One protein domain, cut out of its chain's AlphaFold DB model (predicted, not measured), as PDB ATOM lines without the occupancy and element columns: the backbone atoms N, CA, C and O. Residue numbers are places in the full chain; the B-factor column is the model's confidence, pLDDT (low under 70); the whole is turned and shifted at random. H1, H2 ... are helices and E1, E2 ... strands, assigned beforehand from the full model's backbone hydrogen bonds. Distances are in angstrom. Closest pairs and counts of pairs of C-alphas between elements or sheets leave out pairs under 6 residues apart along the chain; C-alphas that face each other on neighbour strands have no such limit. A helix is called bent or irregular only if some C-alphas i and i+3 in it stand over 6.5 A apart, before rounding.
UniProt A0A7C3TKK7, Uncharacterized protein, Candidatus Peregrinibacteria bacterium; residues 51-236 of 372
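AT A GLANCE: This is residues 51 to 236 of the 372 residues of an uncharacterized protein of Candidatus Peregrinibacteria bacterium (UniProt A0A7C3TKK7). A strongly twisted sheet of five strands and the helices H4, H5 and H6 on one face of it make two layers. Long H5 runs along E3 and E4 and packs on H6 and H7, a helical hairpin, while kinked H4 stands across its last residues; H2 and H3 lie beyond the sheet, and H1 touches no helix. The 186 printed residues hold seven named helices and five named strands, in the order E1 H1 E2 H2 H3 H4 E3 H5 E4 E5 H6 H7; the mixed sheet runs E2 E1 E3 E4 E5. The class is mixed, helices and strands; the whole is compact, radius of gyration of the C-alphas 15.8 A, spans 46 by 43 by 25 A.

HOW THE PARTS SIT: E1, residues 53 to 57, has two parallel neighbours: E2, residues 80 to 82 (N 81 and O 55, 2.8 A), and E3, residues 133 to 140 (N 54 and O 133, 2.8 A). H1, residues 72 to 77, is not on the sheet. H2, residues 92 to 96, and H3, residues 100 to 109, only just touch, with 3 pairs of C-alphas within 8 A, closest Phe 94 and Phe 106 at 6.8 A. H4, residues 111 to 128, is on the sheet and irregular, C-alphas 121 and 124 being 7.8 A apart, with a kink of 52 degrees near residue 122. The hub, H5, residues 157 to 174, lies over E3 and its parallel neighbour E4, residues 179 to 186 (N 136 and O 181, 2.9 A), at a height over the sheet of 9.1 A. E1, H1, E2 and E3, H5, E4 are strand-helix-strand units, parallel neighbour strands with a helix between, with right-handed crossovers. With residues 166 to 170 alone H5 touches H3 (closest C-alphas Tyr 107 and Leu 170, 7.0 A), and with 170 to 174 alone H4, about perpendicular at 82 degrees (Asp 115 and Trp 174, 6.0 A). E5, residues 191 to 194, forms an antiparallel hairpin with E4 (N 184 and O 193, 2.8 A). H6, residues 195 to 202, is on the same face as H5 and touches it (Ala 158 and Ala 202, 5.3 A). H7, residues 212 to 218, only grazes the sheet; it touches H5 (Ala 165 and Leu 215, 5.8 A) and H6, opposite ways at a shallow tilt of 5 degrees (Asn 196 and Ala 216, 6.3 A). Every O i to N i+4 pair is within hydrogen-bond range in H2 and H3, but 12 of 14 in H4, 13 of 14 in H5, 3 of 4 in H6, 0 of 2 in H1 and 1 of 3 in H7; O i to N i+3 pairs within range are 2 of 3 in H1 and 2 of 4 in H7.

IN THESE COORDINATES: E1 begins at C-alpha 53 (19.257, 24.857, 33.349). H4 spans 24.4 A, E3 22.7 A, H5 26.1 A and E4 23.4 A. H7 ends at C-alpha 218 (18.044, 8.396, 39.042).

THE WHOLE: The C-alphas of Glu 109 and Glu 235 are farthest apart, 46.6 A. The printed part has no cut. The links E1 to H1 and E3 to H5 are long. Mean pLDDT of the printed part is 74.0; 65 residues are under 70, among them 200 to 236.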
ATOM      1  N   PRO A  51      18.643  24.057  26.006       76.81
ATOM      2  CA  PRO A  51      17.824  23.791  27.187       76.81
ATOM      3  C   PRO A  51      18.171  24.746  28.336       76.81
ATOM      4  O   PRO A  51      19.349  24.896  28.668       76.81
ATOM      5  N   ARG A  52      17.171  25.354  28.989       83.00
ATOM      6  CA  ARG A  52      17.410  26.089  30.240       83.00
ATOM      7  C   ARG A  52      17.853  25.126  31.338       83.00
ATOM      8  O   ARG A  52      17.439  23.965  31.380       83.00
ATOM      9  N   ARG A  53      18.712  25.626  32.225       85.19
ATOM     10  CA  ARG A  53      19.257  24.857  33.349       85.19
ATOM     11  C   ARG A  53      19.269  25.685  34.618       85.19
ATOM     12  O   ARG A  53      19.671  26.842  34.555       85.19
ATOM     13  N   ILE A  54      18.905  25.065  35.733       87.19
ATOM     14  CA  ILE A  54      19.166  25.558  37.085       87.19
ATOM     15  C   ILE A  54      20.431  24.861  37.567       87.19
ATOM     16  O   ILE A  54      20.439  23.640  37.716       87.19
ATOM     17  N   ILE A  55      21.503  25.620  37.769       85.31
ATOM     18  CA  ILE A  55      22.816  25.083  38.125       85.31
ATOM     19  C   ILE A  55      23.003  25.199  39.635       85.31
ATOM     20  O   ILE A  55      23.023  26.298  40.180       85.31
ATOM     21  N   LEU A  56      23.161  24.065  40.309       86.44
ATOM     22  CA  LEU A  56      23.494  23.980  41.726       86.44
ATOM     23  C   LEU A  56      24.993  23.732  41.880       86.44
ATOM     24  O   LEU A  56      25.475  22.636  41.586       86.44
ATOM     25  N   PHE A  57      25.727  24.749  42.327       81.88
ATOM     26  CA  PHE A  57      27.184  24.685  42.492       81.88
ATOM     27  C   PHE A  57      27.615  23.902  43.723       81.88
ATOM     28  O   PHE A  57      26.826  23.761  44.651       81.88
ATOM     29  N   CYS A  58      28.881  23.455  43.770       83.44
ATOM     30  CA  CYS A  58      29.405  22.765  44.956       83.44
ATOM     31  C   CYS A  58      29.198  23.609  46.220       83.44
ATOM     32  O   CYS A  58      29.250  24.841  46.196       83.44
ATOM     33  N   SER A  59      29.013  22.926  47.347       85.19
ATOM     34  CA  SER A  59      28.753  23.520  48.666       85.19
ATOM     35  C   SER A  59      29.844  24.451  49.197       85.19
ATOM     36  O   SER A  59      29.672  25.057  50.250       85.19
ATOM     37  N   ASP A  60      30.977  24.563  48.512       79.75
ATOM     38  CA  ASP A  60      32.050  25.490  48.855       79.75
ATOM     39  C   ASP A  60      31.954  26.834  48.113       79.75
ATOM     40  O   ASP A  60      32.826  27.682  48.278       79.75
ATOM     41  N   GLY A  61      30.896  27.038  47.318       77.25
ATOM     42  CA  GLY A  61      30.603  28.293  46.631       77.25
ATOM     43  C   GLY A  61      31.560  28.624  45.489       77.25
ATOM     44  O   GLY A  61      31.507  29.730  44.951       77.25
ATOM     45  N   ARG A  62      32.458  27.719  45.094       73.69
ATOM     46  CA  ARG A  62      33.383  28.001  44.000       73.69
ATOM     47  C   ARG A  62      32.648  27.996  42.658       73.69
ATOM     48  O   ARG A  62      32.016  27.009  42.286       73.69
ATOM     49  N   VAL A  63      32.764  29.103  41.923       65.88
ATOM     50  CA  VAL A  63      32.198  29.266  40.578       65.88
ATOM     51  C   VAL A  63      33.316  29.644  39.621       65.88
ATOM     52  O   VAL A  63      33.720  30.807  39.537       65.88
ATOM     53  N   ASP A  64      33.810  28.659  38.884       59.97
ATOM     54  CA  ASP A  64      34.804  28.887  37.847       59.97
ATOM     55  C   ASP A  64      34.086  29.358  36.563       59.97
ATOM     56  O   ASP A  64      33.605  28.570  35.751       59.97
ATOM     57  N   VAL A  65      33.952  30.683  36.412       48.62
ATOM     58  CA  VAL A  65      33.129  31.363  35.383       48.62
ATOM     59  C   VAL A  65      33.477  30.956  33.940       48.62
ATOM     60  O   VAL A  65      32.621  31.034  33.060       48.62
ATOM     61  N   SER A  66      34.699  30.483  33.681       45.06
ATOM     62  CA  SER A  66      35.155  30.052  32.351       45.06
ATOM     63  C   SER A  66      34.587  28.708  31.881       45.06
ATOM     64  O   SER A  66      34.823  28.323  30.744       45.06
ATOM     65  N   MET A  67      33.865  27.962  32.719       50.00
ATOM     66  CA  MET A  67      33.673  26.529  32.463       50.00
ATOM     67  C   MET A  67      32.301  26.128  31.926       50.00
ATOM     68  O   MET A  67      32.051  24.933  31.783       50.00
ATOM     69  N   PHE A  68      31.398  27.072  31.660       53.34
ATOM     70  CA  PHE A  68      29.985  26.704  31.580       53.34
ATOM     71  C   PHE A  68      29.272  27.019  30.274       53.34
ATOM     72  O   PHE A  68      28.134  26.599  30.153       53.34
ATOM     73  N   PHE A  69      29.855  27.701  29.287       58.34
ATOM     74  CA  PHE A  69      29.066  28.032  28.095       58.34
ATOM     75  C   PHE A  69      29.903  28.123  26.823       58.34
ATOM     76  O   PHE A  69      31.010  28.660  26.837       58.34
ATOM     77  N   ASN A  70      29.331  27.651  25.711       58.50
ATOM     78  CA  ASN A  70      29.882  27.852  24.366       58.50
ATOM     79  C   ASN A  70      29.981  29.338  24.025       58.50
ATOM     80  O   ASN A  70      30.926  29.780  23.379       58.50
ATOM     81  N   ASN A  71      28.992  30.103  24.483       68.75
ATOM     82  CA  ASN A  71      29.003  31.549  24.448       68.75
ATOM     83  C   ASN A  71      29.022  32.059  25.891       68.75
ATOM     84  O   ASN A  71      28.065  31.795  26.621       68.75
ATOM     85  N   PRO A  72      30.043  32.826  26.312       68.44
ATOM     86  CA  PRO A  72      30.109  33.363  27.660       68.44
ATOM     87  C   PRO A  72      28.839  34.097  28.094       68.44
ATOM     88  O   PRO A  72      28.571  34.110  29.282       68.44
ATOM     89  N   LEU A  73      28.054  34.695  27.196       73.44
ATOM     90  CA  LEU A  73      26.810  35.393  27.534       73.44
ATOM     91  C   LEU A  73      25.682  34.465  27.993       73.44
ATOM     92  O   LEU A  73      24.824  34.881  28.767       73.44
ATOM     93  N   GLU A  74      25.682  33.202  27.564       72.88
ATOM     94  CA  GLU A  74      24.623  32.249  27.903       72.88
ATOM     95  C   GLU A  74      24.524  32.022  29.420       72.88
ATOM     96  O   GLU A  74      23.441  31.753  29.930       72.88
ATOM     97  N   ARG A  75      25.604  32.274  30.170       72.38
ATOM     98  CA  ARG A  75      25.641  32.228  31.640       72.38
ATOM     99  C   ARG A  75      24.514  32.973  32.340       72.38
ATOM    100  O   ARG A  75      24.032  32.520  33.370       72.38
ATOM    101  N   PHE A  76      24.055  34.073  31.751       75.75
ATOM    102  CA  PHE A  76      22.996  34.900  32.312       75.75
ATOM    103  C   PHE A  76      21.599  34.269  32.203       75.75
ATOM    104  O   PHE A  76      20.682  34.696  32.902       75.75
ATOM    105  N   ARG A  77      21.437  33.242  31.361       78.38
ATOM    106  CA  ARG A  77      20.187  32.491  31.169       78.38
ATOM    107  C   ARG A  77      19.969  31.403  32.218       78.38
ATOM    108  O   ARG A  77      18.844  30.931  32.383       78.38
ATOM    109  N   HIS A  78      21.036  30.981  32.893       79.25
ATOM    110  CA  HIS A  78      21.023  29.842  33.802       79.25
ATOM    111  C   HIS A  78      21.087  30.326  35.249       79.25
ATOM    112  O   HIS A  78      22.146  30.794  35.674       79.25
ATOM    113  N   PRO A  79      19.992  30.234  36.027       79.00
ATOM    114  CA  PRO A  79      20.048  30.549  37.444       79.00
ATOM    115  C   PRO A  79      21.054  29.639  38.141       79.00
ATOM    116  O   PRO A  79      21.100  28.426  37.923       79.00
ATOM    117  N   GLN A  80      21.860  30.260  38.985       78.81
ATOM    118  CA  GLN A  80      22.926  29.628  39.737       78.81
ATOM    119  C   GLN A  80      22.531  29.645  41.201       78.81
ATOM    120  O   GLN A  80      22.324  30.717  41.752       78.81
ATOM    121  N   LEU A  81      22.374  28.482  41.821       80.50
ATOM    122  CA  LEU A  81      21.865  28.340  43.180       80.50
ATOM    123  C   LEU A  81      22.880  27.588  44.060       80.50
ATOM    124  O   LEU A  81      23.669  26.783  43.557       80.50
ATOM    125  N   PRO A  82      22.890  27.828  45.382       78.94
ATOM    126  CA  PRO A  82      23.724  27.063  46.302       78.94
ATOM    127  C   PRO A  82      23.193  25.634  46.476       78.94
ATOM    128  O   PRO A  82      21.982  25.418  46.523       78.94
ATOM    129  N   MET A  83      24.096  24.663  46.645       85.31
ATOM    130  CA  MET A  83      23.720  23.293  47.006       85.31
ATOM    131  C   MET A  83      23.034  23.261  48.388       85.31
ATOM    132  O   MET A  83      23.621  23.718  49.373       85.31
ATOM    133  N   PRO A  84      21.813  22.709  48.508       78.00
ATOM    134  CA  PRO A  84      21.082  22.649  49.773       78.00
ATOM    135  C   PRO A  84      21.582  21.571  50.738       78.00
ATOM    136  O   PRO A  84      21.340  21.684  51.941       78.00
ATOM    137  N   GLY A  85      22.243  20.526  50.232       69.44
ATOM    138  CA  GLY A  85      22.477  19.275  50.959       69.44
ATOM    139  C   GLY A  85      23.121  19.471  52.331       69.44
ATOM    140  O   GLY A  85      22.553  19.088  53.344       69.44
ATOM    141  N   ASN A  86      24.276  20.118  52.385       64.69
ATOM    142  CA  ASN A  86      25.034  20.276  53.624       64.69
ATOM    143  C   ASN A  86      24.527  21.374  54.571       64.69
ATOM    144  O   ASN A  86      25.071  21.503  55.670       64.69
ATOM    145  N   ILE A  87      23.578  22.216  54.145       65.19
ATOM    146  CA  ILE A  87      23.337  23.523  54.789       65.19
ATOM    147  C   ILE A  87      21.857  23.747  55.098       65.19
ATOM    148  O   ILE A  87      21.533  24.129  56.221       65.19
ATOM    149  N   TRP A  88      20.961  23.462  54.153       65.44
ATOM    150  CA  TRP A  88      19.515  23.470  54.398       65.44
ATOM    151  C   TRP A  88      19.032  22.143  54.963       65.44
ATOM    152  O   TRP A  88      18.235  22.116  55.895       65.44
ATOM    153  N   ILE A  89      19.585  21.045  54.455       61.97
ATOM    154  CA  ILE A  89      19.322  19.696  54.952       61.97
ATOM    155  C   ILE A  89      20.457  19.289  55.909       61.97
ATOM    156  O   ILE A  89      20.952  18.173  55.904       61.97
ATOM    157  N   ALA A  90      20.936  20.231  56.726       57.47
ATOM    158  CA  ALA A  90      22.122  20.055  57.568       57.47
ATOM    159  C   ALA A  90      21.878  19.243  58.851       57.47
ATOM    160  O   ALA A  90      22.715  19.290  59.760       57.47
ATOM    161  N   SER A  91      20.757  18.526  58.962       64.88
ATOM    162  CA  SER A  91      20.564  17.621  60.089       64.88
ATOM    163  C   SER A  91      21.638  16.536  60.045       64.88
ATOM    164  O   SER A  91      22.035  16.059  58.975       64.88
ATOM    165  N   GLU A  92      22.137  16.142  61.215       68.88
ATOM    166  CA  GLU A  92      23.026  14.979  61.292       68.88
ATOM    167  C   GLU A  92      22.353  13.742  60.681       68.88
ATOM    168  O   GLU A  92      23.018  12.933  60.038       68.88
ATOM    169  N   ASP A  93      21.024  13.658  60.756       73.31
ATOM    170  CA  ASP A  93      20.243  12.598  60.127       73.31
ATOM    171  C   ASP A  93      20.469  12.533  58.610       73.31
ATOM    172  O   ASP A  93      20.794  11.467  58.087       73.31
ATOM    173  N   PHE A  94      20.410  13.658  57.889       80.75
ATOM    174  CA  PHE A  94      20.652  13.662  56.443       80.75
ATOM    175  C   PHE A  94      22.113  13.377  56.082       80.75
ATOM    176  O   PHE A  94      22.397  12.649  55.120       80.75
ATOM    177  N   LYS A  95      23.071  13.905  56.855       76.12
ATOM    178  CA  LYS A  95      24.500  13.602  56.652       76.12
ATOM    179  C   LYS A  95      24.760  12.101  56.757       76.12
ATOM    180  O   LYS A  95      25.452  11.543  55.896       76.12
ATOM    181  N   ASN A  96      24.110  11.451  57.720       77.38
ATOM    182  CA  ASN A  96      24.212  10.020  57.980       77.38
ATOM    183  C   ASN A  96      23.358   9.150  57.046       77.38
ATOM    184  O   ASN A  96      23.561   7.942  57.013       77.38
ATOM    185  N   CYS A  97      22.465   9.727  56.234       80.19
ATOM    186  CA  CYS A  97      21.741   8.977  55.205       80.19
ATOM    187  C   CYS A  97      22.703   8.487  54.121       80.19
ATOM    188  O   CYS A  97      23.069   9.230  53.212       80.19
ATOM    189  N   ASP A  98      23.151   7.246  54.216       76.25
ATOM    190  CA  ASP A  98      24.124   6.638  53.316       76.25
ATOM    191  C   ASP A  98      23.536   5.474  52.508       76.25
ATOM    192  O   ASP A  98      24.273   4.765  51.838       76.25
ATOM    193  N   SER A  99      22.211   5.325  52.515       76.38
ATOM    194  CA  SER A  99      21.478   4.355  51.707       76.38
ATOM    195  C   SER A  99      20.172   4.951  51.180       76.38
ATOM    196  O   SER A  99      19.705   5.997  51.648       76.38
ATOM    197  N   ARG A 100      19.559   4.271  50.205       81.81
ATOM    198  CA  ARG A 100      18.243   4.649  49.679       81.81
ATOM    199  C   ARG A 100      17.163   4.559  50.756       81.81
ATOM    200  O   ARG A 100      16.348   5.462  50.866       81.81
ATOM    201  N   GLU A 101      17.174   3.500  51.556       84.50
ATOM    202  CA  GLU A 101      16.201   3.261  52.626       84.50
ATOM    203  C   GLU A 101      16.265   4.362  53.689       84.50
ATOM    204  O   GLU A 101      15.233   4.830  54.166       84.50
ATOM    205  N   LEU A 102      17.478   4.811  54.032       86.12
ATOM    206  CA  LEU A 102      17.669   5.918  54.963       86.12
ATOM    207  C   LEU A 102      17.206   7.248  54.365       86.12
ATOM    208  O   LEU A 102      16.556   8.020  55.062       86.12
ATOM    209  N   LEU A 103      17.476   7.497  53.080       87.06
ATOM    210  CA  LEU A 103      16.968   8.685  52.387       87.06
ATOM    211  C   LEU A 103      15.441   8.679  52.251       87.06
ATOM    212  O   LEU A 103      14.825   9.734  52.362       87.06
ATOM    213  N   ASP A 104      14.832   7.514  52.036       88.69
ATOM    214  CA  ASP A 104      13.378   7.355  52.010       88.69
ATOM    215  C   ASP A 104      12.775   7.683  53.363       88.69
ATOM    216  O   ASP A 104      11.878   8.517  53.448       88.69
ATOM    217  N   LYS A 105      13.307   7.077  54.427       90.50
ATOM    218  CA  LYS A 105      12.875   7.366  55.791       90.50
ATOM    219  C   LYS A 105      13.022   8.856  56.111       90.50
ATOM    220  O   LYS A 105      12.069   9.470  56.576       90.50
ATOM    221  N   PHE A 106      14.183   9.434  55.802       90.25
ATOM    222  CA  PHE A 106      14.447  10.854  56.003       90.25
ATOM    223  C   PHE A 106      13.436  11.732  55.261       90.25
ATOM    224  O   PHE A 106      12.892  12.666  55.848       90.25
ATOM    225  N   TYR A 107      13.165  11.432  53.989       90.50
ATOM    226  CA  TYR A 107      12.201  12.184  53.195       90.50
ATOM    227  C   TYR A 107      10.792  12.086  53.776       90.50
ATOM    228  O   TYR A 107      10.139  13.109  53.895       90.50
ATOM    229  N   GLU A 108      10.326  10.904  54.180       93.75
ATOM    230  CA  GLU A 108       8.987  10.764  54.769       93.75
ATOM    231  C   GLU A 108       8.864  11.500  56.112       93.75
ATOM    232  O   GLU A 108       7.862  12.171  56.361       93.75
ATOM    233  N   GLU A 109       9.894  11.434  56.960       91.56
ATOM    234  CA  GLU A 109       9.917  12.118  58.260       91.56
ATOM    235  C   GLU A 109       9.983  13.648  58.125       91.56
ATOM    236  O   GLU A 109       9.461  14.360  58.983       91.56
ATOM    237  N   ASN A 110      10.568  14.157  57.035       88.62
ATOM    238  CA  ASN A 110      10.806  15.588  56.810       88.62
ATOM    239  C   ASN A 110      10.080  16.127  55.567       88.62
ATOM    240  O   ASN A 110      10.438  17.185  55.047       88.62
ATOM    241  N   LYS A 111       9.060  15.412  55.072       90.94
ATOM    242  CA  LYS A 111       8.475  15.637  53.740       90.94
ATOM    243  C   LYS A 111       8.060  17.080  53.511       90.94
ATOM    244  O   LYS A 111       8.397  17.666  52.490       90.94
ATOM    245  N   LYS A 112       7.346  17.656  54.476       88.81
ATOM    246  CA  LYS A 112       6.857  19.033  54.391       88.81
ATOM    247  C   LYS A 112       8.001  20.030  54.205       88.81
ATOM    248  O   LYS A 112       7.893  20.907  53.358       88.81
ATOM    249  N   ASP A 113       9.073  19.890  54.976       84.75
ATOM    250  CA  ASP A 113      10.182  20.843  54.969       84.75
ATOM    251  C   ASP A 113      11.042  20.677  53.708       84.75
ATOM    252  O   ASP A 113      11.446  21.666  53.097       84.75
ATOM    253  N   VAL A 114      11.261  19.433  53.266       87.00
ATOM    254  CA  VAL A 114      11.975  19.133  52.014       87.00
ATOM    255  C   VAL A 114      11.185  19.614  50.792       87.00
ATOM    256  O   VAL A 114      11.764  20.241  49.904       87.00
ATOM    257  N   ASP A 115       9.874  19.367  50.748       90.50
ATOM    258  CA  ASP A 115       9.012  19.828  49.656       90.50
ATOM    259  C   ASP A 115       8.996  21.357  49.588       90.50
ATOM    260  O   ASP A 115       9.232  21.923  48.524       90.50
ATOM    261  N   GLN A 116       8.795  22.031  50.726       85.19
ATOM    262  CA  GLN A 116       8.798  23.495  50.794       85.19
ATOM    263  C   GLN A 116      10.135  24.089  50.352       85.19
ATOM    264  O   GLN A 116      10.154  25.106  49.662       85.19
ATOM    265  N   LEU A 117      11.250  23.450  50.715       85.12
ATOM    266  CA  LEU A 117      12.575  23.856  50.265       85.12
ATOM    267  C   LEU A 117      12.695  23.791  48.737       85.12
ATOM    268  O   LEU A 117      13.138  24.755  48.116       85.12
ATOM    269  N   PHE A 118      12.314  22.678  48.111       89.94
ATOM    270  CA  PHE A 118      12.451  22.531  46.661       89.94
ATOM    271  C   PHE A 118      11.427  23.337  45.870       89.94
ATOM    272  O   PHE A 118      11.775  23.877  44.820       89.94
ATOM    273  N   GLU A 119      10.209  23.496  46.387       88.88
ATOM    274  CA  GLU A 119       9.240  24.456  45.854       88.88
ATOM    275  C   GLU A 119       9.845  25.858  45.856       88.88
ATOM    276  O   GLU A 119       9.908  26.519  44.823       88.88
ATOM    277  N   TYR A 120      10.398  26.275  46.990       81.81
ATOM    278  CA  TYR A 120      11.053  27.565  47.110       81.81
ATOM    279  C   TYR A 120      12.233  27.732  46.133       81.81
ATOM    280  O   TYR A 120      12.404  28.799  45.545       81.81
ATOM    281  N   MET A 121      13.049  26.693  45.936       83.69
ATOM    282  CA  MET A 121      14.222  26.765  45.059       83.69
ATOM    283  C   MET A 121      13.890  26.725  43.564       83.69
ATOM    284  O   MET A 121      14.603  27.347  42.775       83.69
ATOM    285  N   PHE A 122      12.879  25.953  43.156       88.25
ATOM    286  CA  PHE A 122      12.716  25.562  41.753       88.25
ATOM    287  C   PHE A 122      11.360  25.914  41.142       88.25
ATOM    288  O   PHE A 122      11.275  25.980  39.918       88.25
ATOM    289  N   ASP A 123      10.308  26.131  41.933       85.69
ATOM    290  CA  ASP A 123       8.933  26.220  41.418       85.69
ATOM    291  C   ASP A 123       8.743  27.380  40.432       85.69
ATOM    292  O   ASP A 123       8.166  27.190  39.363       85.69
ATOM    293  N   GLU A 124       9.305  28.561  40.717       84.25
ATOM    294  CA  GLU A 124       9.256  29.709  39.797       84.25
ATOM    295  C   GLU A 124       9.887  29.376  38.434       84.25
ATOM    296  O   GLU A 124       9.294  29.621  37.379       84.25
ATOM    297  N   TYR A 125      11.058  28.739  38.450       86.19
ATOM    298  CA  TYR A 125      11.787  28.372  37.240       86.19
ATOM    299  C   TYR A 125      11.085  27.261  36.450       86.19
ATOM    300  O   TYR A 125      11.011  27.334  35.225       86.19
ATOM    301  N   LEU A 126      10.549  26.249  37.138       88.69
ATOM    302  CA  LEU A 126       9.855  25.117  36.518       88.69
ATOM    303  C   LEU A 126       8.467  25.499  35.985       88.69
ATOM    304  O   LEU A 126       8.008  24.916  35.006       88.69
ATOM    305  N   LYS A 127       7.799  26.492  36.585       87.19
ATOM    306  CA  LYS A 127       6.565  27.080  36.041       87.19
ATOM    307  C   LYS A 127       6.832  27.878  34.768       87.19
ATOM    308  O   LYS A 127       6.046  27.791  33.828       87.19
ATOM    309  N   ALA A 128       7.929  28.637  34.740       85.00
ATOM    310  CA  ALA A 128       8.332  29.409  33.567       85.00
ATOM    311  C   ALA A 128       8.815  28.514  32.411       85.00
ATOM    312  O   ALA A 128       8.583  28.834  31.247       85.00
ATOM    313  N   ASP A 129       9.483  27.400  32.722       86.12
ATOM    314  CA  ASP A 129       9.919  26.398  31.749       86.12
ATOM    315  C   ASP A 129       9.865  24.976  32.349       86.12
ATOM    316  O   ASP A 129      10.813  24.541  33.014       86.12
ATOM    317  N   PRO A 130       8.796  24.204  32.076       86.62
ATOM    318  CA  PRO A 130       8.656  22.833  32.572       86.62
ATOM    319  C   PRO A 130       9.720  21.853  32.058       86.62
ATOM    320  O   PRO A 130       9.853  20.761  32.607       86.62
ATOM    321  N   ASN A 131      10.458  22.206  30.999       84.62
ATOM    322  CA  ASN A 131      11.516  21.370  30.426       84.62
ATOM    323  C   ASN A 131      12.909  21.697  30.980       84.62
ATOM    324  O   ASN A 131      13.887  21.064  30.554       84.62
ATOM    325  N   CYS A 132      12.996  22.663  31.899       86.88
ATOM    326  CA  CYS A 132      14.235  23.082  32.534       86.88
ATOM    327  C   CYS A 132      14.926  21.903  33.237       86.88
ATOM    328  O   CYS A 132      14.288  21.036  33.841       86.88
ATOM    329  N   ILE A 133      16.252  21.859  33.131       89.06
ATOM    330  CA  ILE A 133      17.087  20.809  33.717       89.06
ATOM    331  C   ILE A 133      17.662  21.314  35.039       89.06
ATOM    332  O   ILE A 133      18.241  22.395  35.087       89.06
ATOM    333  N   ILE A 134      17.573  20.518  36.101       90.94
ATOM    334  CA  ILE A 134      18.333  20.768  37.327       90.94
ATOM    335  C   ILE A 134      19.693  20.082  37.201       90.94
ATOM    336  O   ILE A 134      19.777  18.857  37.110       90.94
ATOM    337  N   GLU A 135      20.759  20.876  37.183       88.81
ATOM    338  CA  GLU A 135      22.135  20.399  37.121       88.81
ATOM    339  C   GLU A 135      22.793  20.492  38.498       88.81
ATOM    340  O   GLU A 135      22.913  21.574  39.066       88.81
ATOM    341  N   LEU A 136      23.241  19.356  39.029       89.44
ATOM    342  CA  LEU A 136      23.950  19.262  40.303       89.44
ATOM    343  C   LEU A 136      25.443  19.110  40.049       89.44
ATOM    344  O   LEU A 136      25.871  18.100  39.484       89.44
ATOM    345  N   GLN A 137      26.229  20.086  40.494       86.50
ATOM    346  CA  GLN A 137      27.662  20.119  40.240       86.50
ATOM    347  C   GLN A 137      28.458  19.766  41.492       86.50
ATOM    348  O   GLN A 137      28.261  20.316  42.576       86.50
ATOM    349  N   SER A 138      29.412  18.862  41.314       86.44
ATOM    350  CA  SER A 138      30.490  18.607  42.268       86.44
ATOM    351  C   SER A 138      31.827  18.916  41.607       86.44
ATOM    352  O   SER A 138      31.912  19.031  40.382       86.44
ATOM    353  N   HIS A 139      32.884  19.036  42.400       84.31
ATOM    354  CA  HIS A 139      34.220  19.160  41.844       84.31
ATOM    355  C   HIS A 139      35.277  18.542  42.752       84.31
ATOM    356  O   HIS A 139      35.095  18.419  43.969       84.31
ATOM    357  N   SER A 140      36.393  18.178  42.140       80.88
ATOM    358  CA  SER A 140      37.630  17.837  42.824       80.88
ATOM    359  C   SER A 140      38.820  18.056  41.908       80.88
ATOM    360  O   SER A 140      38.680  18.424  40.743       80.88
ATOM    361  N   GLU A 141      40.004  17.765  42.417       75.19
ATOM    362  CA  GLU A 141      41.173  17.620  41.579       75.19
ATOM    363  C   GLU A 141      41.069  16.366  40.721       75.19
ATOM    364  O   GLU A 141      40.332  15.423  41.040       75.19
ATOM    365  N   ALA A 142      41.829  16.357  39.630       68.31
ATOM    366  CA  ALA A 142      42.003  15.160  38.833       68.31
ATOM    367  C   ALA A 142      42.738  14.064  39.631       68.31
ATOM    368  O   ALA A 142      43.583  14.379  40.476       68.31
ATOM    369  N   PRO A 143      42.466  12.774  39.355       65.19
ATOM    370  CA  PRO A 143      43.169  11.669  39.999       65.19
ATOM    371  C   PRO A 143      44.694  11.808  39.881       65.19
ATOM    372  O   PRO A 143      45.215  12.026  38.788       65.19
ATOM    373  N   GLY A 144      45.409  11.649  41.001       60.69
ATOM    374  CA  GLY A 144      46.876  11.729  41.060       60.69
ATOM    375  C   GLY A 144      47.448  13.075  41.520       60.69
ATOM    376  O   GLY A 144      48.667  13.193  41.620       60.69
ATOM    377  N   SER A 145      46.598  14.052  41.842       58.44
ATOM    378  CA  SER A 145      46.989  15.302  42.499       58.44
ATOM    379  C   SER A 145      46.225  15.482  43.824       58.44
ATOM    380  O   SER A 145      45.157  14.892  44.001       58.44
ATOM    381  N   TYR A 146      46.820  16.177  44.803       52.69
ATOM    382  CA  TYR A 146      46.457  16.059  46.232       52.69
ATOM    383  C   TYR A 146      46.175  17.383  46.963       52.69
ATOM    384  O   TYR A 146      46.271  17.444  48.192       52.69
ATOM    385  N   HIS A 147      45.846  18.461  46.260       60.97
ATOM    386  CA  HIS A 147      45.820  19.799  46.849       60.97
ATOM    387  C   HIS A 147      44.493  20.559  46.693       60.97
ATOM    388  O   HIS A 147      44.276  21.503  47.459       60.97
ATOM    389  N   HIS A 148      43.571  20.153  45.806       68.25
ATOM    390  CA  HIS A 148      42.438  21.014  45.421       68.25
ATOM    391  C   HIS A 148      41.090  20.277  45.281       68.25
ATOM    392  O   HIS A 148      40.799  19.680  44.255       68.25
ATOM    393  N   GLY A 149      40.203  20.342  46.278       74.50
ATOM    394  CA  GLY A 149      38.847  19.783  46.174       74.50
ATOM    395  C   GLY A 149      37.822  20.575  46.976       74.50
ATOM    396  O   GLY A 149      38.198  21.495  47.695       74.50
ATOM    397  N   CYS A 150      36.541  20.198  46.877       82.25
ATOM    398  CA  CYS A 150      35.453  21.000  47.444       82.25
ATOM    399  C   CYS A 150      35.673  21.281  48.940       82.25
ATOM    400  O   CYS A 150      35.665  20.371  49.782       82.25
ATOM    401  N   GLY A 151      35.882  22.558  49.271       79.19
ATOM    402  CA  GLY A 151      36.327  22.993  50.599       79.19
ATOM    403  C   GLY A 151      35.316  22.688  51.709       79.19
ATOM    404  O   GLY A 151      35.697  22.332  52.826       79.19
ATOM    405  N   ALA A 152      34.021  22.711  51.384       82.12
ATOM    406  CA  ALA A 152      32.934  22.337  52.290       82.12
ATOM    407  C   ALA A 152      33.004  20.867  52.738       82.12
ATOM    408  O   ALA A 152      32.560  20.524  53.832       82.12
ATOM    409  N   HIS A 153      33.616  20.011  51.917       81.88
ATOM    410  CA  HIS A 153      33.822  18.589  52.190       81.88
ATOM    411  C   HIS A 153      35.272  18.262  52.552       81.88
ATOM    412  O   HIS A 153      35.653  17.094  52.534       81.88
ATOM    413  N   LYS A 154      36.089  19.271  52.889       79.50
ATOM    414  CA  LYS A 154      37.515  19.105  53.227       79.50
ATOM    415  C   LYS A 154      38.291  18.364  52.130       79.50
ATOM    416  O   LYS A 154      39.075  17.465  52.426       79.50
ATOM    417  N   SER A 155      38.010  18.691  50.868       78.38
ATOM    418  CA  SER A 155      38.604  18.042  49.689       78.38
ATOM    419  C   SER A 155      38.286  16.546  49.548       78.38
ATOM    420  O   SER A 155      38.954  15.839  48.800       78.38
ATOM    421  N   ASN A 156      37.253  16.040  50.231       80.06
ATOM    422  CA  ASN A 156      36.788  14.667  50.056       80.06
ATOM    423  C   ASN A 156      35.854  14.567  48.837       80.06
ATOM    424  O   ASN A 156      34.666  14.899  48.919       80.06
ATOM    425  N   THR A 157      36.392  14.076  47.717       81.25
ATOM    426  CA  THR A 157      35.648  13.876  46.462       81.25
ATOM    427  C   THR A 157      34.425  12.986  46.650       81.25
ATOM    428  O   THR A 157      33.356  13.306  46.133       81.25
ATOM    429  N   ALA A 158      34.542  11.900  47.421       79.12
ATOM    430  CA  ALA A 158      33.431  10.980  47.644       79.12
ATOM    431  C   ALA A 158      32.254  11.679  48.337       79.12
ATOM    432  O   ALA A 158      31.115  11.514  47.913       79.12
ATOM    433  N   ASN A 159      32.510  12.522  49.341       80.69
ATOM    434  CA  ASN A 159      31.459  13.285  50.016       80.69
ATOM    435  C   ASN A 159      30.826  14.346  49.103       80.69
ATOM    436  O   ASN A 159      29.601  14.472  49.088       80.69
ATOM    437  N   ALA A 160      31.633  15.055  48.305       82.94
ATOM    438  CA  ALA A 160      31.134  16.050  47.354       82.94
ATOM    439  C   ALA A 160      30.229  15.419  46.285       82.94
ATOM    440  O   ALA A 160      29.142  15.914  45.992       82.94
ATOM    441  N   VAL A 161      30.643  14.279  45.735       84.06
ATOM    442  CA  VAL A 161      29.853  13.547  44.745       84.06
ATOM    443  C   VAL A 161      28.617  12.901  45.396       84.06
ATOM    444  O   VAL A 161      27.525  12.970  44.824       84.06
ATOM    445  N   LYS A 162      28.739  12.353  46.615       82.69
ATOM    446  CA  LYS A 162      27.622  11.781  47.390       82.69
ATOM    447  C   LYS A 162      26.544  12.819  47.689       82.69
ATOM    448  O   LYS A 162      25.366  12.491  47.594       82.69
ATOM    449  N   GLU A 163      26.911  14.060  48.007       86.81
ATOM    450  CA  GLU A 163      25.944  15.144  48.214       86.81
ATOM    451  C   GLU A 163      25.046  15.336  46.983       86.81
ATOM    452  O   GLU A 163      23.821  15.338  47.111       86.81
ATOM    453  N   THR A 164      25.635  15.388  45.782       88.56
ATOM    454  CA  THR A 164      24.851  15.507  44.539       88.56
ATOM    455  C   THR A 164      23.946  14.294  44.302       88.56
ATOM    456  O   THR A 164      22.833  14.451  43.810       88.56
ATOM    457  N   ALA A 165      24.377  13.083  44.677       86.56
ATOM    458  CA  ALA A 165      23.571  11.869  44.537       86.56
ATOM    459  C   ALA A 165      22.353  11.882  45.470       86.56
ATOM    460  O   ALA A 165      21.228  11.634  45.035       86.56
ATOM    461  N   LYS A 166      22.569  12.214  46.751       87.56
ATOM    462  CA  LYS A 166      21.492  12.343  47.743       87.56
ATOM    463  C   LYS A 166      20.487  13.409  47.328       87.56
ATOM    464  O   LYS A 166      19.285  13.206  47.453       87.56
ATOM    465  N   LEU A 167      20.972  14.540  46.826       89.56
ATOM    466  CA  LEU A 167      20.086  15.616  46.419       89.56
ATOM    467  C   LEU A 167      19.288  15.259  45.162       89.56
ATOM    468  O   LEU A 167      18.081  15.482  45.143       89.56
ATOM    469  N   ALA A 168      19.917  14.646  44.152       90.25
ATOM    470  CA  ALA A 168      19.198  14.130  42.985       90.25
ATOM    471  C   ALA A 168      18.067  13.184  43.405       90.25
ATOM    472  O   ALA A 168      16.958  13.265  42.877       90.25
ATOM    473  N   TYR A 169      18.330  12.335  44.404       88.81
ATOM    474  CA  TYR A 169      17.319  11.460  44.976       88.81
ATOM    475  C   TYR A 169      16.132  12.233  45.546       88.81
ATOM    476  O   TYR A 169      14.999  12.016  45.122       88.81
ATOM    477  N   LEU A 170      16.383  13.158  46.475       89.75
ATOM    478  CA  LEU A 170      15.318  13.921  47.122       89.75
ATOM    479  C   LEU A 170      14.519  14.764  46.116       89.75
ATOM    480  O   LEU A 170      13.293  14.791  46.192       89.75
ATOM    481  N   ILE A 171      15.177  15.371  45.124       91.88
ATOM    482  CA  ILE A 171      14.493  16.119  44.059       91.88
ATOM    483  C   ILE A 171      13.580  15.187  43.250       91.88
ATOM    484  O   ILE A 171      12.433  15.538  42.985       91.88
ATOM    485  N   SER A 172      14.041  13.978  42.906       90.62
ATOM    486  CA  SER A 172      13.220  12.996  42.177       90.62
ATOM    487  C   SER A 172      12.008  12.510  42.982       90.62
ATOM    488  O   SER A 172      10.968  12.188  42.409       90.62
ATOM    489  N   ARG A 173      12.122  12.479  44.318       90.69
ATOM    490  CA  ARG A 173      11.038  12.123  45.247       90.69
ATOM    491  C   ARG A 173      10.012  13.239  45.396       90.69
ATOM    492  O   ARG A 173       8.826  12.948  45.552       90.69
ATOM    493  N   TRP A 174      10.465  14.485  45.372       93.31
ATOM    494  CA  TRP A 174       9.609  15.665  45.394       93.31
ATOM    495  C   TRP A 174       8.855  15.830  44.074       93.31
ATOM    496  O   TRP A 174       7.628  15.923  44.064       93.31
ATOM    497  N   ASN A 175       9.570  15.786  42.947       91.25
ATOM    498  CA  ASN A 175       8.983  15.937  41.623       91.25
ATOM    499  C   ASN A 175       9.593  14.949  40.607       91.25
ATOM    500  O   ASN A 175      10.594  15.261  39.956       91.25
ATOM    501  N   PRO A 176       8.947  13.787  40.385       87.88
ATOM    502  CA  PRO A 176       9.443  12.751  39.475       87.88
ATOM    503  C   PRO A 176       9.519  13.161  37.998       87.88
ATOM    504  O   PRO A 176      10.069  12.421  37.187       87.88
ATOM    505  N   LYS A 177       8.918  14.297  37.617       87.81
ATOM    506  CA  LYS A 177       8.921  14.793  36.232       87.81
ATOM    507  C   LYS A 177      10.119  15.691  35.931       87.81
ATOM    508  O   LYS A 177      10.374  15.974  34.762       87.81
ATOM    509  N   VAL A 178      10.828  16.157  36.959       89.19
ATOM    510  CA  VAL A 178      11.976  17.045  36.785       89.19
ATOM    511  C   VAL A 178      13.139  16.282  36.171       89.19
ATOM    512  O   VAL A 178      13.468  15.161  36.555       89.19
ATOM    513  N   ARG A 179      13.789  16.924  35.203       89.31
ATOM    514  CA  ARG A 179      14.984  16.401  34.547       89.31
ATOM    515  C   ARG A 179      16.199  16.766  35.385       89.31
ATOM    516  O   ARG A 179      16.486  17.947  35.556       89.31
ATOM    517  N   ILE A 180      16.913  15.762  35.883       89.38
ATOM    518  CA  ILE A 180      18.077  15.956  36.754       89.38
ATOM    519  C   ILE A 180      19.323  15.426  36.055       89.38
ATOM    520  O   ILE A 180      19.326  14.306  35.539       89.38
ATOM    521  N   VAL A 181      20.390  16.216  36.076       88.00
ATOM    522  CA  VAL A 181      21.723  15.842  35.601       88.00
ATOM    523  C   VAL A 181      22.722  16.067  36.733       88.00
ATOM    524  O   VAL A 181      22.639  17.058  37.453       88.00
ATOM    525  N   ARG A 182      23.679  15.151  36.895       88.12
ATOM    526  CA  ARG A 182      24.817  15.312  37.811       88.12
ATOM    527  C   ARG A 182      26.107  15.416  37.011       88.12
ATOM    528  O   ARG A 182      26.418  14.517  36.226       88.12
ATOM    529  N   THR A 183      26.870  16.472  37.249       85.56
ATOM    530  CA  THR A 183      28.168  16.699  36.609       85.56
ATOM    531  C   THR A 183      29.274  16.814  37.654       85.56
ATOM    532  O   THR A 183      29.051  17.170  38.818       85.56
ATOM    533  N   HIS A 184      30.487  16.449  37.251       84.12
ATOM    534  CA  HIS A 184      31.680  16.581  38.069       84.12
ATOM    535  C   HIS A 184      32.761  17.341  37.311       84.12
ATOM    536  O   HIS A 184      33.077  17.018  36.165       84.12
ATOM    537  N   ASN A 185      33.328  18.352  37.958       81.44
ATOM    538  CA  ASN A 185      34.401  19.171  37.418       81.44
ATOM    539  C   ASN A 185      35.753  18.767  38.019       81.44
ATOM    540  O   ASN A 185      35.950  18.880  39.226       81.44
ATOM    541  N   TYR A 186      36.696  18.380  37.163       78.56
ATOM    542  CA  TYR A 186      38.105  18.290  37.519       78.56
ATOM    543  C   TYR A 186      38.764  19.659  37.352       78.56
ATOM    544  O   TYR A 186      39.137  20.038  36.236       78.56
ATOM    545  N   THR A 187      38.890  20.403  38.452       71.69
ATOM    546  CA  THR A 187      39.268  21.831  38.458       71.69
ATOM    547  C   THR A 187      40.609  22.098  37.767       71.69
ATOM    548  O   THR A 187      40.655  22.919  36.854       71.69
ATOM    549  N   GLY A 188      41.659  21.338  38.095       64.75
ATOM    550  CA  GLY A 188      43.006  21.503  37.516       64.75
ATOM    551  C   GLY A 188      43.174  21.012  36.068       64.75
ATOM    552  O   GLY A 188      44.178  21.298  35.426       64.75
ATOM    553  N   GLN A 189      42.205  20.270  35.523       64.94
ATOM    554  CA  GLN A 189      42.224  19.814  34.122       64.94
ATOM    555  C   GLN A 189      41.181  20.511  33.259       64.94
ATOM    556  O   GLN A 189      41.076  20.226  32.067       64.94
ATOM    557  N   MET A 190      40.365  21.373  33.868       66.44
ATOM    558  CA  MET A 190      39.209  21.974  33.223       66.44
ATOM    559  C   MET A 190      38.384  20.939  32.438       66.44
ATOM    560  O   MET A 190      37.866  21.228  31.358       66.44
ATOM    561  N   ARG A 191      38.177  19.759  33.036       74.25
ATOM    562  CA  ARG A 191      37.394  18.672  32.444       74.25
ATOM    563  C   ARG A 191      36.074  18.492  33.189       74.25
ATOM    564  O   ARG A 191      36.071  18.262  34.394       74.25
ATOM    565  N   LEU A 192      34.956  18.564  32.462       76.00
ATOM    566  CA  LEU A 192      33.640  18.165  32.968       76.00
ATOM    567  C   LEU A 192      33.394  16.719  32.568       76.00
ATOM    568  O   LEU A 192      33.632  16.350  31.421       76.00
ATOM    569  N   VAL A 193      32.897  15.922  33.499       77.50
ATOM    570  CA  VAL A 193      32.452  14.560  33.224       77.50
ATOM    571  C   VAL A 193      31.071  14.328  33.835       77.50
ATOM    572  O   VAL A 193      30.704  14.998  34.809       77.50
ATOM    573  N   PRO A 194      30.298  13.371  33.300       80.62
ATOM    574  CA  PRO A 194      29.214  12.756  34.047       80.62
ATOM    575  C   PRO A 194      29.668  12.367  35.465       80.62
ATOM    576  O   PRO A 194      30.717  11.744  35.640       80.62
ATOM    577  N   ALA A 195      28.877  12.681  36.497       82.62
ATOM    578  CA  ALA A 195      29.264  12.335  37.869       82.62
ATOM    579  C   ALA A 195      29.396  10.816  38.095       82.62
ATOM    580  O   ALA A 195      30.154  10.401  38.966       82.62
ATOM    581  N   ASN A 196      28.724   9.983  37.291       76.56
ATOM    582  CA  ASN A 196      28.814   8.522  37.387       76.56
ATOM    583  C   ASN A 196      30.201   7.959  36.996       76.56
ATOM    584  O   ASN A 196      30.582   6.894  37.481       76.56
ATOM    585  N   GLU A 197      30.985   8.669  36.174       78.06
ATOM    586  CA  GLU A 197      32.387   8.318  35.901       78.06
ATOM    587  C   GLU A 197      33.247   8.467  37.161       78.06
ATOM    588  O   GLU A 197      34.191   7.707  37.378       78.06
ATOM    589  N   VAL A 198      32.894   9.424  38.018       77.12
ATOM    590  CA  VAL A 198      33.603   9.714  39.269       77.12
ATOM    591  C   VAL A 198      33.050   8.886  40.414       77.12
ATOM    592  O   VAL A 198      33.835   8.416  41.229       77.12
ATOM    593  N   ASP A 199      31.739   8.614  40.428       71.62
ATOM    594  CA  ASP A 199      31.110   7.667  41.353       71.62
ATOM    595  C   ASP A 199      31.873   6.332  41.332       71.62
ATOM    596  O   ASP A 199      32.121   5.749  42.370       71.62
ATOM    597  N   ASN A 200      32.329   5.842  40.177       63.78
ATOM    598  CA  ASN A 200      33.064   4.572  40.133       63.78
ATOM    599  C   ASN A 200      34.523   4.656  40.617       63.78
ATOM    600  O   ASN A 200      35.063   3.640  41.044       63.78
ATOM    601  N   ASN A 201      35.147   5.837  40.551       57.41
ATOM    602  CA  ASN A 201      36.572   6.046  40.841       57.41
ATOM    603  C   ASN A 201      36.840   6.621  42.243       57.41
ATOM    604  O   ASN A 201      37.897   6.377  42.815       57.41
ATOM    605  N   ALA A 202      35.904   7.395  42.796       55.75
ATOM    606  CA  ALA A 202      35.996   7.991  44.131       55.75
ATOM    607  C   ALA A 202      35.583   7.019  45.251       55.75
ATOM    608  O   ALA A 202      35.777   7.320  46.427       55.75
ATOM    609  N   LEU A 203      34.999   5.871  44.895       53.03
ATOM    610  CA  LEU A 203      34.564   4.836  45.826       53.03
ATOM    611  C   LEU A 203      35.661   3.766  45.943       53.03
ATOM    612  O   LEU A 203      35.738   2.843  45.134       53.03
ATOM    613  N   ASP A 204      36.500   3.884  46.970       51.38
ATOM    614  CA  ASP A 204      37.256   2.748  47.506       51.38
ATOM    615  C   ASP A 204      36.300   1.717  48.162       51.38
ATOM    616  O   ASP A 204      35.069   1.835  48.086       51.38
ATOM    617  N   ASP A 205      36.827   0.686  48.832       42.03
ATOM    618  CA  ASP A 205      36.027  -0.333  49.539       42.03
ATOM    619  C   ASP A 205      34.997   0.247  50.536       42.03
ATOM    620  O   ASP A 205      34.043  -0.442  50.914       42.03
ATOM    621  N   HIS A 206      35.146   1.507  50.962       38.94
ATOM    622  CA  HIS A 206      34.180   2.215  51.801       38.94
ATOM    623  C   HIS A 206      33.024   2.809  50.994       38.94
ATOM    624  O   HIS A 206      31.869   2.725  51.410       38.94
ATOM    625  N   GLY A 207      33.299   3.324  49.799       41.06
ATOM    626  CA  GLY A 207      32.275   3.795  48.876       41.06
ATOM    627  C   GLY A 207      31.361   2.687  48.335       41.06
ATOM    628  O   GLY A 207      30.158   2.899  48.166       41.06
ATOM    629  N   ASN A 208      31.898   1.471  48.170       44.12
ATOM    630  CA  ASN A 208      31.120   0.273  47.828       44.12
ATOM    631  C   ASN A 208      30.080  -0.113  48.903       44.12
ATOM    632  O   ASN A 208      29.093  -0.771  48.577       44.12
ATOM    633  N   LYS A 209      30.258   0.305  50.167       43.09
ATOM    634  CA  LYS A 209      29.306   0.027  51.261       43.09
ATOM    635  C   LYS A 209      28.104   0.979  51.293       43.09
ATOM    636  O   LYS A 209      27.114   0.664  51.938       43.09
ATOM    637  N   ILE A 210      28.176   2.114  50.596       46.69
ATOM    638  CA  ILE A 210      27.290   3.278  50.782       46.69
ATOM    639  C   ILE A 210      26.191   3.380  49.688       46.69
ATOM    640  O   ILE A 210      25.594   4.425  49.474       46.69
ATOM    641  N   GLY A 211      25.903   2.322  48.919       49.62
ATOM    642  CA  GLY A 211      24.730   2.287  48.017       49.62
ATOM    643  C   GLY A 211      24.640   3.381  46.923       49.62
ATOM    644  O   GLY A 211      23.633   3.463  46.222       49.62
ATOM    645  N   ILE A 212      25.675   4.213  46.725       55.47
ATOM    646  CA  ILE A 212      25.671   5.370  45.800       55.47
ATOM    647  C   ILE A 212      25.410   4.946  44.352       55.47
ATOM    648  O   ILE A 212      24.756   5.677  43.607       55.47
ATOM    649  N   ARG A 213      25.844   3.739  43.958       60.44
ATOM    650  CA  ARG A 213      25.574   3.180  42.621       60.44
ATOM    651  C   ARG A 213      24.082   3.100  42.297       60.44
ATOM    652  O   ARG A 213      23.715   3.252  41.134       60.44
ATOM    653  N   ASP A 214      23.227   2.881  43.292       61.75
ATOM    654  CA  ASP A 214      21.782   2.836  43.074       61.75
ATOM    655  C   ASP A 214      21.163   4.234  42.985       61.75
ATOM    656  O   ASP A 214      20.204   4.422  42.237       61.75
ATOM    657  N   LEU A 215      21.757   5.234  43.646       62.19
ATOM    658  CA  LEU A 215      21.347   6.638  43.530       62.19
ATOM    659  C   LEU A 215      21.753   7.253  42.179       62.19
ATOM    660  O   LEU A 215      21.048   8.108  41.650       62.19
ATOM    661  N   ALA A 216      22.844   6.779  41.570       58.62
ATOM    662  CA  ALA A 216      23.311   7.244  40.261       58.62
ATOM    663  C   ALA A 216      22.348   6.917  39.097       58.62
ATOM    664  O   ALA A 216      22.382   7.587  38.070       58.62
ATOM    665  N   LYS A 217      21.454   5.928  39.255       60.50
ATOM    666  CA  LYS A 217      20.473   5.521  38.224       60.50
ATOM    667  C   LYS A 217      19.312   6.508  38.042       60.50
ATOM    668  O   LYS A 217      18.486   6.319  37.158       60.50
ATOM    669  N   ILE A 218      19.217   7.516  38.906       59.66
ATOM    670  CA  ILE A 218      18.044   8.396  39.042       59.66
ATOM    671  C   ILE A 218      18.199   9.668  38.198       59.66
ATOM    672  O   ILE A 218      17.261  10.443  38.033       59.66
ATOM    673  N   THR A 219      19.374   9.861  37.606       63.69
ATOM    674  CA  THR A 219      19.696  11.013  36.769       63.69
ATOM    675  C   THR A 219      19.737  10.650  35.295       63.69
ATOM    676  O   THR A 219      20.080   9.527  34.929       63.69
ATOM    677  N   LEU A 220      19.429  11.624  34.441       59.62
ATOM    678  CA  LEU A 220      19.620  11.491  33.002       59.62
ATOM    679  C   LEU A 220      21.110  11.336  32.683       59.62
ATOM    680  O   LEU A 220      21.963  11.909  33.366       59.62
ATOM    681  N   ASN A 221      21.411  10.599  31.611       59.84
ATOM    682  CA  ASN A 221      22.763  10.573  31.068       59.84
ATOM    683  C   ASN A 221      23.157  11.998  30.666       59.84
ATOM    684  O   ASN A 221      22.444  12.661  29.912       59.84
ATOM    685  N   PHE A 222      24.290  12.458  31.192       58.16
ATOM    686  CA  PHE A 222      24.935  13.668  30.712       58.16
ATOM    687  C   PHE A 222      25.445  13.402  29.295       58.16
ATOM    688  O   PHE A 222      26.242  12.488  29.092       58.16
ATOM    689  N   ASP A 223      24.963  14.177  28.329       56.16
ATOM    690  CA  ASP A 223      25.493  14.190  26.970       56.16
ATOM    691  C   ASP A 223      26.458  15.380  26.842       56.16
ATOM    692  O   ASP A 223      25.989  16.522  26.891       56.16
ATOM    693  N   PRO A 224      27.778  15.152  26.721       53.38
ATOM    694  CA  PRO A 224      28.771  16.216  26.612       53.38
ATOM    695  C   PRO A 224      28.597  17.082  25.362       53.38
ATOM    696  O   PRO A 224      28.962  18.253  25.403       53.38
ATOM    697  N   ASP A 225      28.026  16.528  24.287       48.28
ATOM    698  CA  ASP A 225      27.961  17.167  22.969       48.28
ATOM    699  C   ASP A 225      26.713  18.052  22.803       48.28
ATOM    700  O   ASP A 225      26.736  19.027  22.052       48.28
ATOM    701  N   SER A 226      25.623  17.750  23.522       45.06
ATOM    702  CA  SER A 226      24.410  18.593  23.593       45.06
ATOM    703  C   SER A 226      24.321  19.452  24.855       45.06
ATOM    704  O   SER A 226      23.410  20.274  25.003       45.06
ATOM    705  N   SER A 227      25.250  19.260  25.791       44.66
ATOM    706  CA  SER A 227      25.355  20.075  26.992       44.66
ATOM    707  C   SER A 227      26.293  21.247  26.783       44.66
ATOM    708  O   SER A 227      27.010  21.317  25.795       44.66
ATOM    709  N   ILE A 228      26.250  22.169  27.743       48.84
ATOM    710  CA  ILE A 228      27.285  23.151  28.066       48.84
ATOM    711  C   ILE A 228      28.681  22.607  27.689       48.84
ATOM    712  O   ILE A 228      29.343  21.902  28.451       48.84
ATOM    713  N   LEU A 229      29.105  22.887  26.461       43.53
ATOM    714  CA  LEU A 229      30.456  22.632  26.005       43.53
ATOM    715  C   LEU A 229      31.284  23.779  26.574       43.53
ATOM    716  O   LEU A 229      30.880  24.947  26.548       43.53
ATOM    717  N   ARG A 230      32.425  23.428  27.161       48.50
ATOM    718  CA  ARG A 230      33.386  24.401  27.673       48.50
ATOM    719  C   ARG A 230      33.926  25.198  26.493       48.50
ATOM    720  O   ARG A 230      34.850  24.749  25.819       48.50
ATOM    721  N   GLY A 231      33.349  26.367  26.239       38.50
ATOM    722  CA  GLY A 231      33.967  27.360  25.377       38.50
ATOM    723  C   GLY A 231      35.303  27.767  25.995       38.50
ATOM    724  O   GLY A 231      35.326  28.273  27.114       38.50
ATOM    725  N   GLY A 232      36.407  27.493  25.294       41.31
ATOM    726  CA  GLY A 232      37.732  28.001  25.664       41.31
ATOM    727  C   GLY A 232      38.896  27.012  25.642       41.31
ATOM    728  O   GLY A 232      39.978  27.409  26.033       41.31
ATOM    729  N   ASN A 233      38.753  25.744  25.226       46.56
ATOM    730  CA  ASN A 233      39.880  24.779  25.191       46.56
ATOM    731  C   ASN A 233      40.673  24.647  26.518       46.56
ATOM    732  O   ASN A 233      41.837  24.251  26.509       46.56
ATOM    733  N   GLY A 234      40.067  24.965  27.669       47.81
ATOM    734  CA  GLY A 234      40.794  25.026  28.942       47.81
ATOM    735  C   GLY A 234      41.634  26.297  29.122       47.81
ATOM    736  O   GLY A 234      42.614  26.294  29.856       47.81
ATOM    737  N   GLU A 235      41.293  27.400  28.467       49.97
ATOM    738  CA  GLU A 235      41.945  28.683  28.696       49.97
ATOM    739  C   GLU A 235      41.271  29.433  29.851       49.97
ATOM    740  O   GLU A 235      40.060  29.670  29.898       49.97
ATOM    741  N   ASN A 236      42.087  29.838  30.822       55.06
ATOM    742  CA  ASN A 236      41.688  30.691  31.933       55.06
ATOM    743  C   ASN A 236      41.543  32.151  31.466       55.06
ATOM    744  O   ASN A 236      42.332  33.026  31.832       55.06
TER     745      ASN A 236